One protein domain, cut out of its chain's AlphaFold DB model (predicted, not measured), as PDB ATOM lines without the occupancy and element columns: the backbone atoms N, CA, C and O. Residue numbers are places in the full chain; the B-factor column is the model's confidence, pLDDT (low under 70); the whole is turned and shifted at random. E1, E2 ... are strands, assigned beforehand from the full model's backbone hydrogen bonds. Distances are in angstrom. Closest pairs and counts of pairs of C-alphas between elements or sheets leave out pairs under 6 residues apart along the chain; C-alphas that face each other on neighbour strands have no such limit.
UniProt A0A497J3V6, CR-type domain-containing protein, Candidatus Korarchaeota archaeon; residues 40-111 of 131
ATOM      1  N   ASN A  40      10.084  59.806   5.982       94.88
ATOM      2  CA  ASN A  40      11.441  60.306   5.832       94.88
ATOM      3  C   ASN A  40      12.255  59.306   5.012       94.88
ATOM      4  O   ASN A  40      12.033  58.096   5.084       94.88
ATOM      5  N   THR A  41      13.192  59.809   4.215       94.44
ATOM      6  CA  THR A  41      14.139  58.970   3.480       94.44
ATOM      7  C   THR A  41      15.531  59.135   4.053       94.44
ATOM      8  O   THR A  41      15.969  60.241   4.367       94.44
ATOM      9  N   ARG A  42      16.251  58.021   4.172       92.69
ATOM     10  CA  ARG A  42      17.666  58.026   4.542       92.69
ATOM     11  C   ARG A  42      18.455  57.113   3.623       92.69
ATOM     12  O   ARG A  42      17.953  56.086   3.168       92.69
ATOM     13  N   LYS A  43      19.703  57.484   3.359       95.12
ATOM     14  CA  LYS A  43      20.652  56.616   2.663       95.12
ATOM     15  C   LYS A  43      21.291  55.697   3.693       95.12
ATOM     16  O   LYS A  43      21.797  56.174   4.704       95.12
ATOM     17  N   MET A  44      21.268  54.398   3.436       95.50
ATOM     18  CA  MET A  44      22.043  53.432   4.204       95.50
ATOM     19  C   MET A  44      23.037  52.723   3.295       95.50
ATOM     20  O   MET A  44      22.759  52.514   2.110       95.50
ATOM     21  N   THR A  45      24.178  52.330   3.854       97.62
ATOM     22  CA  THR A  45      25.153  51.488   3.160       97.62
ATOM     23  C   THR A  45      24.476  50.210   2.680       97.62
ATOM     24  O   THR A  45      23.712  49.585   3.417       97.62
ATOM     25  N   CYS A  46      24.720  49.829   1.427       97.75
ATOM     26  CA  CYS A  46      24.128  48.628   0.861       97.75
ATOM     27  C   CYS A  46      24.687  47.394   1.589       97.75
ATOM     28  O   CYS A  46      25.884  47.135   1.488       97.75
ATOM     29  N   PRO A  47      23.853  46.586   2.267       96.12
ATOM     30  CA  PRO A  47      24.341  45.461   3.069       96.12
ATOM     31  C   PRO A  47      24.807  44.268   2.222       96.12
ATOM     32  O   PRO A  47      25.368  43.324   2.754       96.12
ATOM     33  N   GLN A  48      24.539  44.275   0.912       96.25
ATOM     34  CA  GLN A  48      24.943  43.185   0.019       96.25
ATOM     35  C   GLN A  48      26.384  43.348  -0.482       96.25
ATOM     36  O   GLN A  48      27.068  42.355  -0.688       96.25
ATOM     37  N   CYS A  49      26.830  44.589  -0.688       97.12
ATOM     38  CA  CYS A  49      28.188  44.913  -1.139       97.12
ATOM     39  C   CYS A  49      28.985  45.723  -0.111       97.12
ATOM     40  O   CYS A  49      30.073  46.188  -0.414       97.12
ATOM     41  N   ASN A  50      28.428  45.967   1.077       96.44
ATOM     42  CA  ASN A  50      29.036  46.767   2.146       96.44
ATOM     43  C   ASN A  50      29.551  48.151   1.703       96.44
ATOM     44  O   ASN A  50      30.500  48.676   2.274       96.44
ATOM     45  N   GLY A  51      28.905  48.764   0.708       97.06
ATOM     46  CA  GLY A  51      29.295  50.074   0.179       97.06
ATOM     47  C   GLY A  51      30.191  50.035  -1.056       97.06
ATOM     48  O   GLY A  51      30.349  51.063  -1.698       97.06
ATOM     49  N   GLU A  52      30.705  48.867  -1.442       97.38
ATOM     50  CA  GLU A  52      31.655  48.735  -2.553       97.38
ATOM     51  C   GLU A  52      31.001  48.903  -3.933       97.38
ATOM     52  O   GLU A  52      31.652  49.235  -4.917       97.38
ATOM     53  N   GLY A  53      29.685  48.695  -4.019       97.00
ATOM     54  CA  GLY A  53      28.935  48.817  -5.272       97.00
ATOM     55  C   GLY A  53      29.070  47.606  -6.202       97.00
ATOM     56  O   GLY A  53      28.264  47.466  -7.120       97.00
ATOM     57  N   THR A  54      29.980  46.678  -5.923       97.56
ATOM     58  CA  THR A  54      30.179  45.422  -6.660       97.56
ATOM     59  C   THR A  54      29.997  44.205  -5.755       97.56
ATOM     60  O   THR A  54      29.966  44.312  -4.530       97.56
ATOM     61  N   VAL A  55      29.787  43.038  -6.356       96.94
ATOM     62  CA  VAL A  55      29.731  41.748  -5.666       96.94
ATOM     63  C   VAL A  55      30.568  40.731  -6.426       96.94
ATOM     64  O   VAL A  55      30.609  40.735  -7.655       96.94
ATOM     65  N   VAL A  56      31.229  39.853  -5.682       95.56
ATOM     66  CA  VAL A  56      31.967  38.726  -6.245       95.56
ATOM     67  C   VAL A  56      31.005  37.550  -6.381       95.56
ATOM     68  O   VAL A  56      30.412  37.123  -5.390       95.56
ATOM     69  N   VAL A  57      30.838  37.039  -7.599       94.44
ATOM     70  CA  VAL A  57      29.953  35.907  -7.896       94.44
ATOM     71  C   VAL A  57      30.750  34.732  -8.443       94.44
ATOM     72  O   VAL A  57      31.675  34.900  -9.236       94.44
ATOM     73  N   GLU A  58      30.375  33.523  -8.034       95.06
ATOM     74  CA  GLU A  58      30.886  32.300  -8.645       95.06
ATOM     75  C   GLU A  58      29.911  31.813  -9.709       95.06
ATOM     76  O   GLU A  58      28.769  31.445  -9.423       95.06
ATOM     77  N   LYS A  59      30.367  31.792 -10.960       94.31
ATOM     78  CA  LYS A  59      29.594  31.282 -12.088       94.31
ATOM     79  C   LYS A  59      30.082  29.908 -12.493       94.31
ATOM     80  O   LYS A  59      31.277  29.664 -12.662       94.31
ATOM     81  N   LYS A  60      29.123  29.013 -12.710       95.38
ATOM     82  CA  LYS A  60      29.371  27.715 -13.328       95.38
ATOM     83  C   LYS A  60      29.491  27.906 -14.835       95.38
ATOM     84  O   LYS A  60      28.552  28.366 -15.476       95.38
ATOM     85  N   GLN A  61      30.620  27.501 -15.397       95.44
ATOM     86  CA  GLN A  61      30.843  27.500 -16.839       95.44
ATOM     87  C   GLN A  61      31.228  26.109 -17.340       95.44
ATOM     88  O   GLN A  61      31.746  25.273 -16.590       95.44
ATOM     89  N   VAL A  62      30.974  25.867 -18.625       97.12
ATOM     90  CA  VAL A  62      31.442  24.665 -19.324       97.12
ATOM     91  C   VAL A  62      32.962  24.613 -19.225       97.12
ATOM     92  O   VAL A  62      33.633  25.626 -19.393       97.12
ATOM     93  N   CYS A  63      33.522  23.443 -18.926       97.19
ATOM     94  CA  CYS A  63      34.968  23.282 -18.888       97.19
ATOM     95  C   CYS A  63      35.527  23.343 -20.322       97.19
ATOM     96  O   CYS A  63      35.331  22.376 -21.060       97.19
ATOM     97  N   PRO A  64      36.283  24.390 -20.701       95.69
ATOM     98  CA  PRO A  64      36.797  24.571 -22.063       95.69
ATOM     99  C   PRO A  64      37.921  23.590 -22.422       95.69
ATOM    100  O   PRO A  64      38.405  23.578 -23.540       95.69
ATOM    101  N   THR A  65      38.397  22.782 -21.469       95.56
ATOM    102  CA  THR A  65      39.399  21.737 -21.741       95.56
ATOM    103  C   THR A  65      38.767  20.452 -22.274       95.56
ATOM    104  O   THR A  65      39.458  19.633 -22.868       95.56
ATOM    105  N   CYS A  66      37.476  20.241 -22.024       96.31
ATOM    106  CA  CYS A  66      36.762  19.031 -22.435       96.31
ATOM    107  C   CYS A  66      35.395  19.329 -23.062       96.31
ATOM    108  O   CYS A  66      34.607  18.404 -23.236       96.31
ATOM    109  N   ASP A  67      35.078  20.603 -23.293       95.06
ATOM    110  CA  ASP A  67      33.812  21.096 -23.846       95.06
ATOM    111  C   ASP A  67      32.565  20.472 -23.205       95.06
ATOM    112  O   ASP A  67      31.605  20.092 -23.866       95.06
ATOM    113  N   GLY A  68      32.589  20.317 -21.879       96.12
ATOM    114  CA  GLY A  68      31.458  19.766 -21.126       96.12
ATOM    115  C   GLY A  68      31.417  18.243 -21.018       96.12
ATOM    116  O   GLY A  68      30.679  17.722 -20.189       96.12
ATOM    117  N   THR A  69      32.243  17.514 -21.768       96.62
ATOM    118  CA  THR A  69      32.206  16.039 -21.784       96.62
ATOM    119  C   THR A  69      32.758  15.394 -20.509       96.62
ATOM    120  O   THR A  69      32.502  14.224 -20.238       96.62
ATOM    121  N   GLY A  70      33.575  16.124 -19.741       96.50
ATOM    122  CA  GLY A  70      34.276  15.589 -18.570       96.50
ATOM    123  C   GLY A  70      35.421  14.629 -18.914       96.50
ATOM    124  O   GLY A  70      36.115  14.150 -18.017       96.50
ATOM    125  N   ARG A  71      35.679  14.367 -20.197       96.56
ATOM    126  CA  ARG A  71      36.718  13.442 -20.658       96.56
ATOM    127  C   ARG A  71      37.585  14.107 -21.723       96.56
ATOM    128  O   ARG A  71      37.181  15.066 -22.364       96.56
ATOM    129  N   ILE A  72      38.807  13.623 -21.879       94.56
ATOM    130  CA  ILE A  72      39.771  14.109 -22.871       94.56
ATOM    131  C   ILE A  72      40.268  12.934 -23.718       94.56
ATOM    132  O   ILE A  72      40.044  11.774 -23.360       94.56
ATOM    133  N   LEU A  73      40.923  13.233 -24.846       92.75
ATOM    134  CA  LEU A  73      41.459  12.232 -25.781       92.75
ATOM    135  C   LEU A  73      40.394  11.210 -26.221       92.75
ATOM    136  O   LEU A  73      40.531  10.011 -25.991       92.75
ATOM    137  N   GLY A  74      39.281  11.691 -26.786       87.12
ATOM    138  CA  GLY A  74      38.210  10.822 -27.296       87.12
ATOM    139  C   GLY A  74      37.497   9.983 -26.229       87.12
ATOM    140  O   GLY A  74      36.845   9.001 -26.561       87.12
ATOM    141  N   GLY A  75      37.629  10.338 -24.947       90.44
ATOM    142  CA  GLY A  75      37.007   9.604 -23.847       90.44
ATOM    143  C   GLY A  75      37.943   8.644 -23.112       90.44
ATOM    144  O   GLY A  75      37.499   8.007 -22.157       90.44
ATOM    145  N   LEU A  76      39.221   8.548 -23.483       92.62
ATOM    146  CA  LEU A  76      40.144   7.613 -22.834       92.62
ATOM    147  C   LEU A  76      40.489   8.022 -21.392       92.62
ATOM    148  O   LEU A  76      40.606   7.164 -20.522       92.62
ATOM    149  N   PHE A  77      40.586   9.328 -21.120       95.44
ATOM    150  CA  PHE A  77      40.985   9.845 -19.808       95.44
ATOM    151  C   PHE A  77      39.967  10.825 -19.234       95.44
ATOM    152  O   PHE A  77      39.340  11.604 -19.955       95.44
ATOM    153  N   THR A  78      39.830  10.821 -17.911       96.44
ATOM    154  CA  THR A  78      39.040  11.819 -17.184       96.44
ATOM    155  C   THR A  78      39.721  13.183 -17.273       96.44
ATOM    156  O   THR A  78      40.931  13.297 -17.084       96.44
ATOM    157  N   CYS A  79      38.952  14.240 -17.535       97.19
ATOM    158  CA  CYS A  79      39.484  15.599 -17.534       97.19
ATOM    159  C   CYS A  79      39.926  15.981 -16.114       97.19
ATOM    160  O   CYS A  79      39.105  16.042 -15.198       97.19
ATOM    161  N   THR A  80      41.214  16.270 -15.929       96.19
ATOM    162  CA  THR A  80      41.803  16.619 -14.625       96.19
ATOM    163  C   THR A  80      41.332  17.977 -14.111       96.19
ATOM    164  O   THR A  80      41.131  18.145 -12.910       96.19
ATOM    165  N   ARG A  81      41.083  18.930 -15.016       95.00
ATOM    166  CA  ARG A  81      40.674  20.300 -14.674       95.00
ATOM    167  C   ARG A  81      39.286  20.374 -14.038       95.00
ATOM    168  O   ARG A  81      39.115  21.049 -13.032       95.00
ATOM    169  N   CYS A  82      38.302  19.678 -14.610       96.69
ATOM    170  CA  CYS A  82      36.940  19.609 -14.064       96.69
ATOM    171  C   CYS A  82      36.674  18.329 -13.260       96.69
ATOM    172  O   CYS A  82      35.554  18.119 -12.799       96.69
ATOM    173  N   LYS A  83      37.679  17.455 -13.117       96.81
ATOM    174  CA  LYS A  83      37.595  16.159 -12.422       96.81
ATOM    175  C   LYS A  83      36.429  15.289 -12.908       96.81
ATOM    176  O   LYS A  83      35.719  14.685 -12.113       96.81
ATOM    177  N   GLY A  84      36.204  15.261 -14.219       96.00
ATOM    178  CA  GLY A  84      35.131  14.465 -14.820       96.00
ATOM    179  C   GLY A  84      33.743  15.105 -14.821       96.00
ATOM    180  O   GLY A  84      32.837  14.544 -15.422       96.00
ATOM    181  N   THR A  85      33.555  16.274 -14.204       96.75
ATOM    182  CA  THR A  85      32.220  16.889 -14.097       96.75
ATOM    183  C   THR A  85      31.748  17.554 -15.389       96.75
ATOM    184  O   THR A  85      30.548  17.712 -15.580       96.75
ATOM    185  N   GLY A  86      32.679  17.982 -16.248       96.62
ATOM    186  CA  GLY A  86      32.379  18.789 -17.435       96.62
ATOM    187  C   GLY A  86      32.253  20.294 -17.165       96.62
ATOM    188  O   GLY A  86      32.170  21.071 -18.110       96.62
ATOM    189  N   TRP A  87      32.328  20.745 -15.909       97.25
ATOM    190  CA  TRP A  87      32.124  22.152 -15.542       97.25
ATOM    191  C   TRP A  87      33.213  22.645 -14.595       97.25
ATOM    192  O   TRP A  87      33.841  21.860 -13.887       97.25
ATOM    193  N   ILE A  88      33.425  23.953 -14.565       96.56
ATOM    194  CA  ILE A  88      34.267  24.612 -13.566       96.56
ATOM    195  C   ILE A  88      33.548  25.840 -13.014       96.56
ATOM    196  O   ILE A  88      32.651  26.382 -13.662       96.56
ATOM    197  N   TYR A  89      33.965  26.285 -11.834       95.88
ATOM    198  CA  TYR A  89      33.533  27.557 -11.269       95.88
ATOM    199  C   TYR A  89      34.571  28.627 -11.591       95.88
ATOM    200  O   TYR A  89      35.774  28.365 -11.532       95.88
ATOM    201  N   VAL A  90      34.102  29.814 -11.962       94.19
ATOM    202  CA  VAL A  90      34.932  31.014 -12.055       94.19
ATOM    203  C   VAL A  90      34.345  32.138 -11.251       94.19
ATOM    204  O   VAL A  90      33.132  32.306 -11.176       94.19
ATOM    205  N   THR A  91      35.252  32.908 -10.680       95.50
ATOM    206  CA  THR A  91      34.951  34.105  -9.925       95.50
ATOM    207  C   THR A  91      34.894  35.289 -10.881       95.50
ATOM    208  O   THR A  91      35.845  35.533 -11.623       95.50
ATOM    209  N   GLU A  92      33.788  36.023 -10.865       94.69
ATOM    210  CA  GLU A  92      33.596  37.248 -11.639       94.69
ATOM    211  C   GLU A  92      33.127  38.374 -10.713       94.69
ATOM    212  O   GLU A  92      32.458  38.131  -9.705       94.69
ATOM    213  N   ILE A  93      33.508  39.610 -11.034       95.69
ATOM    214  CA  ILE A  93      33.040  40.800 -10.322       95.69
ATOM    215  C   ILE A  93      31.878  41.375 -11.117       95.69
ATOM    216  O   ILE A  93      32.034  41.740 -12.281       95.69
ATOM    217  N   GLU A  94      30.726  41.493 -10.474       96.06
ATOM    218  CA  GLU A  94      29.537  42.091 -11.067       96.06
ATOM    219  C   GLU A  94      29.109  43.343 -10.311       96.06
ATOM    220  O   GLU A  94      29.361  43.508  -9.114       96.06
ATOM    221  N   THR A  95      28.404  44.232 -11.006       97.56
ATOM    222  CA  THR A  95      27.722  45.359 -10.372       97.56
ATOM    223  C   THR A  95      26.693  44.833  -9.378       97.56
ATOM    224  O   THR A  95      25.875  43.980  -9.713       97.56
ATOM    225  N   CYS A  96      26.691  45.366  -8.154       97.81
ATOM    226  CA  CYS A  96      25.758  44.936  -7.123       97.81
ATOM    227  C   CYS A  96      24.313  45.200  -7.585       97.81
ATOM    228  O   CYS A  96      23.930  46.368  -7.713       97.81
ATOM    229  N   PRO A  97      23.474  44.165  -7.780       96.31
ATOM    230  CA  PRO A  97      22.124  44.343  -8.314       96.31
ATOM    231  C   PRO A  97      21.203  45.104  -7.352       96.31
ATOM    232  O   PRO A  97      20.257  45.758  -7.783       96.31
ATOM    233  N   LYS A  98      21.493  45.065  -6.044       95.88
ATOM    234  CA  LYS A  98      20.670  45.703  -5.009       95.88
ATOM    235  C   LYS A  98      20.792  47.226  -4.993       95.88
ATOM    236  O   LYS A  98      19.804  47.911  -4.755       95.88
ATOM    237  N   CYS A  99      21.994  47.752  -5.215       97.06
ATOM    238  CA  CYS A  99      22.250  49.195  -5.231       97.06
ATOM    239  C   CYS A  99      22.633  49.725  -6.617       97.06
ATOM    240  O   CYS A  99      22.920  50.913  -6.741       97.06
ATOM    241  N   GLN A 100      22.688  48.860  -7.632       96.69
ATOM    242  CA  GLN A 100      23.055  49.191  -9.012       96.69
ATOM    243  C   GLN A 100      24.377  49.970  -9.100       96.69
ATOM    244  O   GLN A 100      24.474  50.991  -9.769       96.69
ATOM    245  N   GLY A 101      25.393  49.530  -8.352       96.94
ATOM    246  CA  GLY A 101      26.709  50.182  -8.344       96.94
ATOM    247  C   GLY A 101      26.842  51.388  -7.414       96.94
ATOM    248  O   GLY A 101      27.956  51.809  -7.139       96.94
ATOM    249  N   SER A 102      25.747  51.919  -6.865       97.25
ATOM    250  CA  SER A 102      25.815  53.133  -6.039       97.25
ATOM    251  C   SER A 102      26.441  52.932  -4.652       97.25
ATOM    252  O   SER A 102      26.871  53.896  -4.038       97.25
ATOM    253  N   GLY A 103      26.470  51.702  -4.127       97.06
ATOM    254  CA  GLY A 103      26.971  51.399  -2.777       97.06
ATOM    255  C   GLY A 103      25.989  51.732  -1.644       97.06
ATOM    256  O   GLY A 103      26.200  51.323  -0.503       97.06
ATOM    257  N   TYR A 104      24.866  52.388  -1.932       97.31
ATOM    258  CA  TYR A 104      23.847  52.745  -0.942       97.31
ATOM    259  C   TYR A 104      22.441  52.392  -1.419       97.31
ATOM    260  O   TYR A 104      22.154  52.306  -2.608       97.31
ATOM    261  N   VAL A 105      21.541  52.185  -0.464       96.50
ATOM    262  CA  VAL A 105      20.112  52.019  -0.729       96.50
ATOM    263  C   VAL A 105      19.328  53.059   0.056       96.50
ATOM    264  O   VAL A 105      19.669  53.400   1.191       96.50
ATOM    265  N   THR A 106      18.277  53.585  -0.563       95.81
ATOM    266  CA  THR A 106      17.376  54.536   0.085       95.81
ATOM    267  C   THR A 106      16.326  53.763   0.865       95.81
ATOM    268  O   THR A 106      15.577  52.974   0.293       95.81
ATOM    269  N   VAL A 107      16.263  54.001   2.171       93.94
ATOM    270  CA  VAL A 107      15.230  53.452   3.051       93.94
ATOM    271  C   VAL A 107      14.175  54.511   3.294       93.94
ATOM    272  O   VAL A 107      14.488  55.692   3.449       93.94
ATOM    273  N   LYS A 108      12.925  54.062   3.305       95.00
ATOM    274  CA  LYS A 108      11.743  54.869   3.565       95.00
ATOM    275  C   LYS A 108      11.205  54.501   4.943       95.00
ATOM    276  O   LYS A 108      10.718  53.388   5.119       95.00
ATOM    277  N   ASP A 109      11.276  55.430   5.886       94.75
ATOM    278  CA  ASP A 109      10.750  55.252   7.237       94.75
ATOM    279  C   ASP A 109       9.479  56.076   7.423       94.75
ATOM    280  O   ASP A 109       9.409  57.235   7.009       94.75
ATOM    281  N   THR A 110       8.478  55.499   8.082       96.62
ATOM    282  CA  THR A 110       7.254  56.219   8.444       96.62
ATOM    283  C   THR A 110       7.591  57.441   9.296       96.62
ATOM    284  O   THR A 110       8.359  57.348  10.253       96.62
ATOM    285  N   CYS A 111       7.015  58.599   8.965       96.44
ATOM    286  CA  CYS A 111       7.237  59.816   9.736       96.44
ATOM    287  C   CYS A 111       6.591  59.660  11.125       96.44
ATOM    288  O   CYS A 111       5.370  59.488  11.189       96.44
TER     289      CYS A 111
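This is residues 40 to 111 of the 131 residues of the protein "CR-type domain-containing protein" of Candidatus Korarchaeota archaeon (UniProt A0A497J3V6). This is a long, thin rod made of two antiparallel ribbons of two strands each, set end to end: E2 with E3 along the middle, and E1 with E4 at one end, with the loops of residues 46 to 53 and 96 to 103 between the two ribbons. At the other end of the rod, past E2 and E3, is a looped head with no named element, residues 63 to 86, where the chain folds back, and the first and last printed residues come near each other at the end of the E1 and E4 ribbon. The printed part has 72 residues with four named strands, in the order E1, E2, E3, E4 along the chain, and no named helix; the class is all strand, though only 31 of the 72 residues are in named elements. The two sheets have the orders E2 - E3 and E1 - E4, both antiparallel. The whole is extended, with a radius of gyration of the C-alphas of 20.5 A and spans of 69 by 19 by 13 A.

Begin with E2, residues 54 to 62: find C-alpha 54 at (30.179, 45.422, -6.660) and follow y as it falls to C-alpha 62 at (31.442, 24.665, -19.324), 24.3 A away. E3, residues 87 to 95, takes y back up again, from 22.152 at C-alpha 87 to 45.359 at C-alpha 95, and measures 24.2 A. E3 bends by 50 degrees at residue 91. Now look at the first printed residues: E1, residues 40 to 45, begins at C-alpha 40, at (11.441, 60.306, 5.832), and is 16.5 A long. E4, residues 104 to 110, measures 19.4 A and ends at C-alpha 110, at (7.254, 56.219, 8.444).

Start at E2 and E3, which form a hairpin: they are antiparallel neighbours, with 154 degrees between their N-to-C directions. Along this pair, C-alphas 54 and 95 face each other at 4.5 A, and so do C-alphas 62 and 87 at 4.6 A. Look there for N 55 and O 94, 2.8 A apart, and N 88 and O 61, 2.9 A apart, both within hydrogen-bond range. Move on into residues 63 to 86, between E2 and E3 along the chain, and you find a short pairing outside the named strands, residues 71 to 72 with residues 77 to 78, antiparallel. The other sheet is E1 and E4, antiparallel neighbours with 149 degrees between their N-to-C directions. Here C-alphas 45 and 104 face each other at 4.5 A, and C-alphas 40 and 109 at 5.3 A. N 40 and O 109, 2.8 A apart, and N 105 and O 44, 2.9 A apart, are within hydrogen-bond range. Between the two sheets, E1 and E2 are apart, and E3 and E4 are apart; E1 and E3 are apart too, as are E2 and E4.

The outline is a rod. The two C-alphas farthest apart are those of Leu 76 and Cys 111, 69.8 A, while the first and last printed C-alphas, of Asn 40 and Cys 111, are 5.8 A apart. The link from E2 to E3 is long, with 24 residues, 63 to 86, whose C-alphas lie 16 to 33 A from the mean of all C-alphas. The links from E1 to E2 and from E3 to E4 are short, with 8 residues each. The printed part runs from residue 40 to residue 111 of a full chain of 131 residues, and it has no cut. In the B-factor column the mean pLDDT of the printed part of this model is 95.8, and no printed residue is under 70.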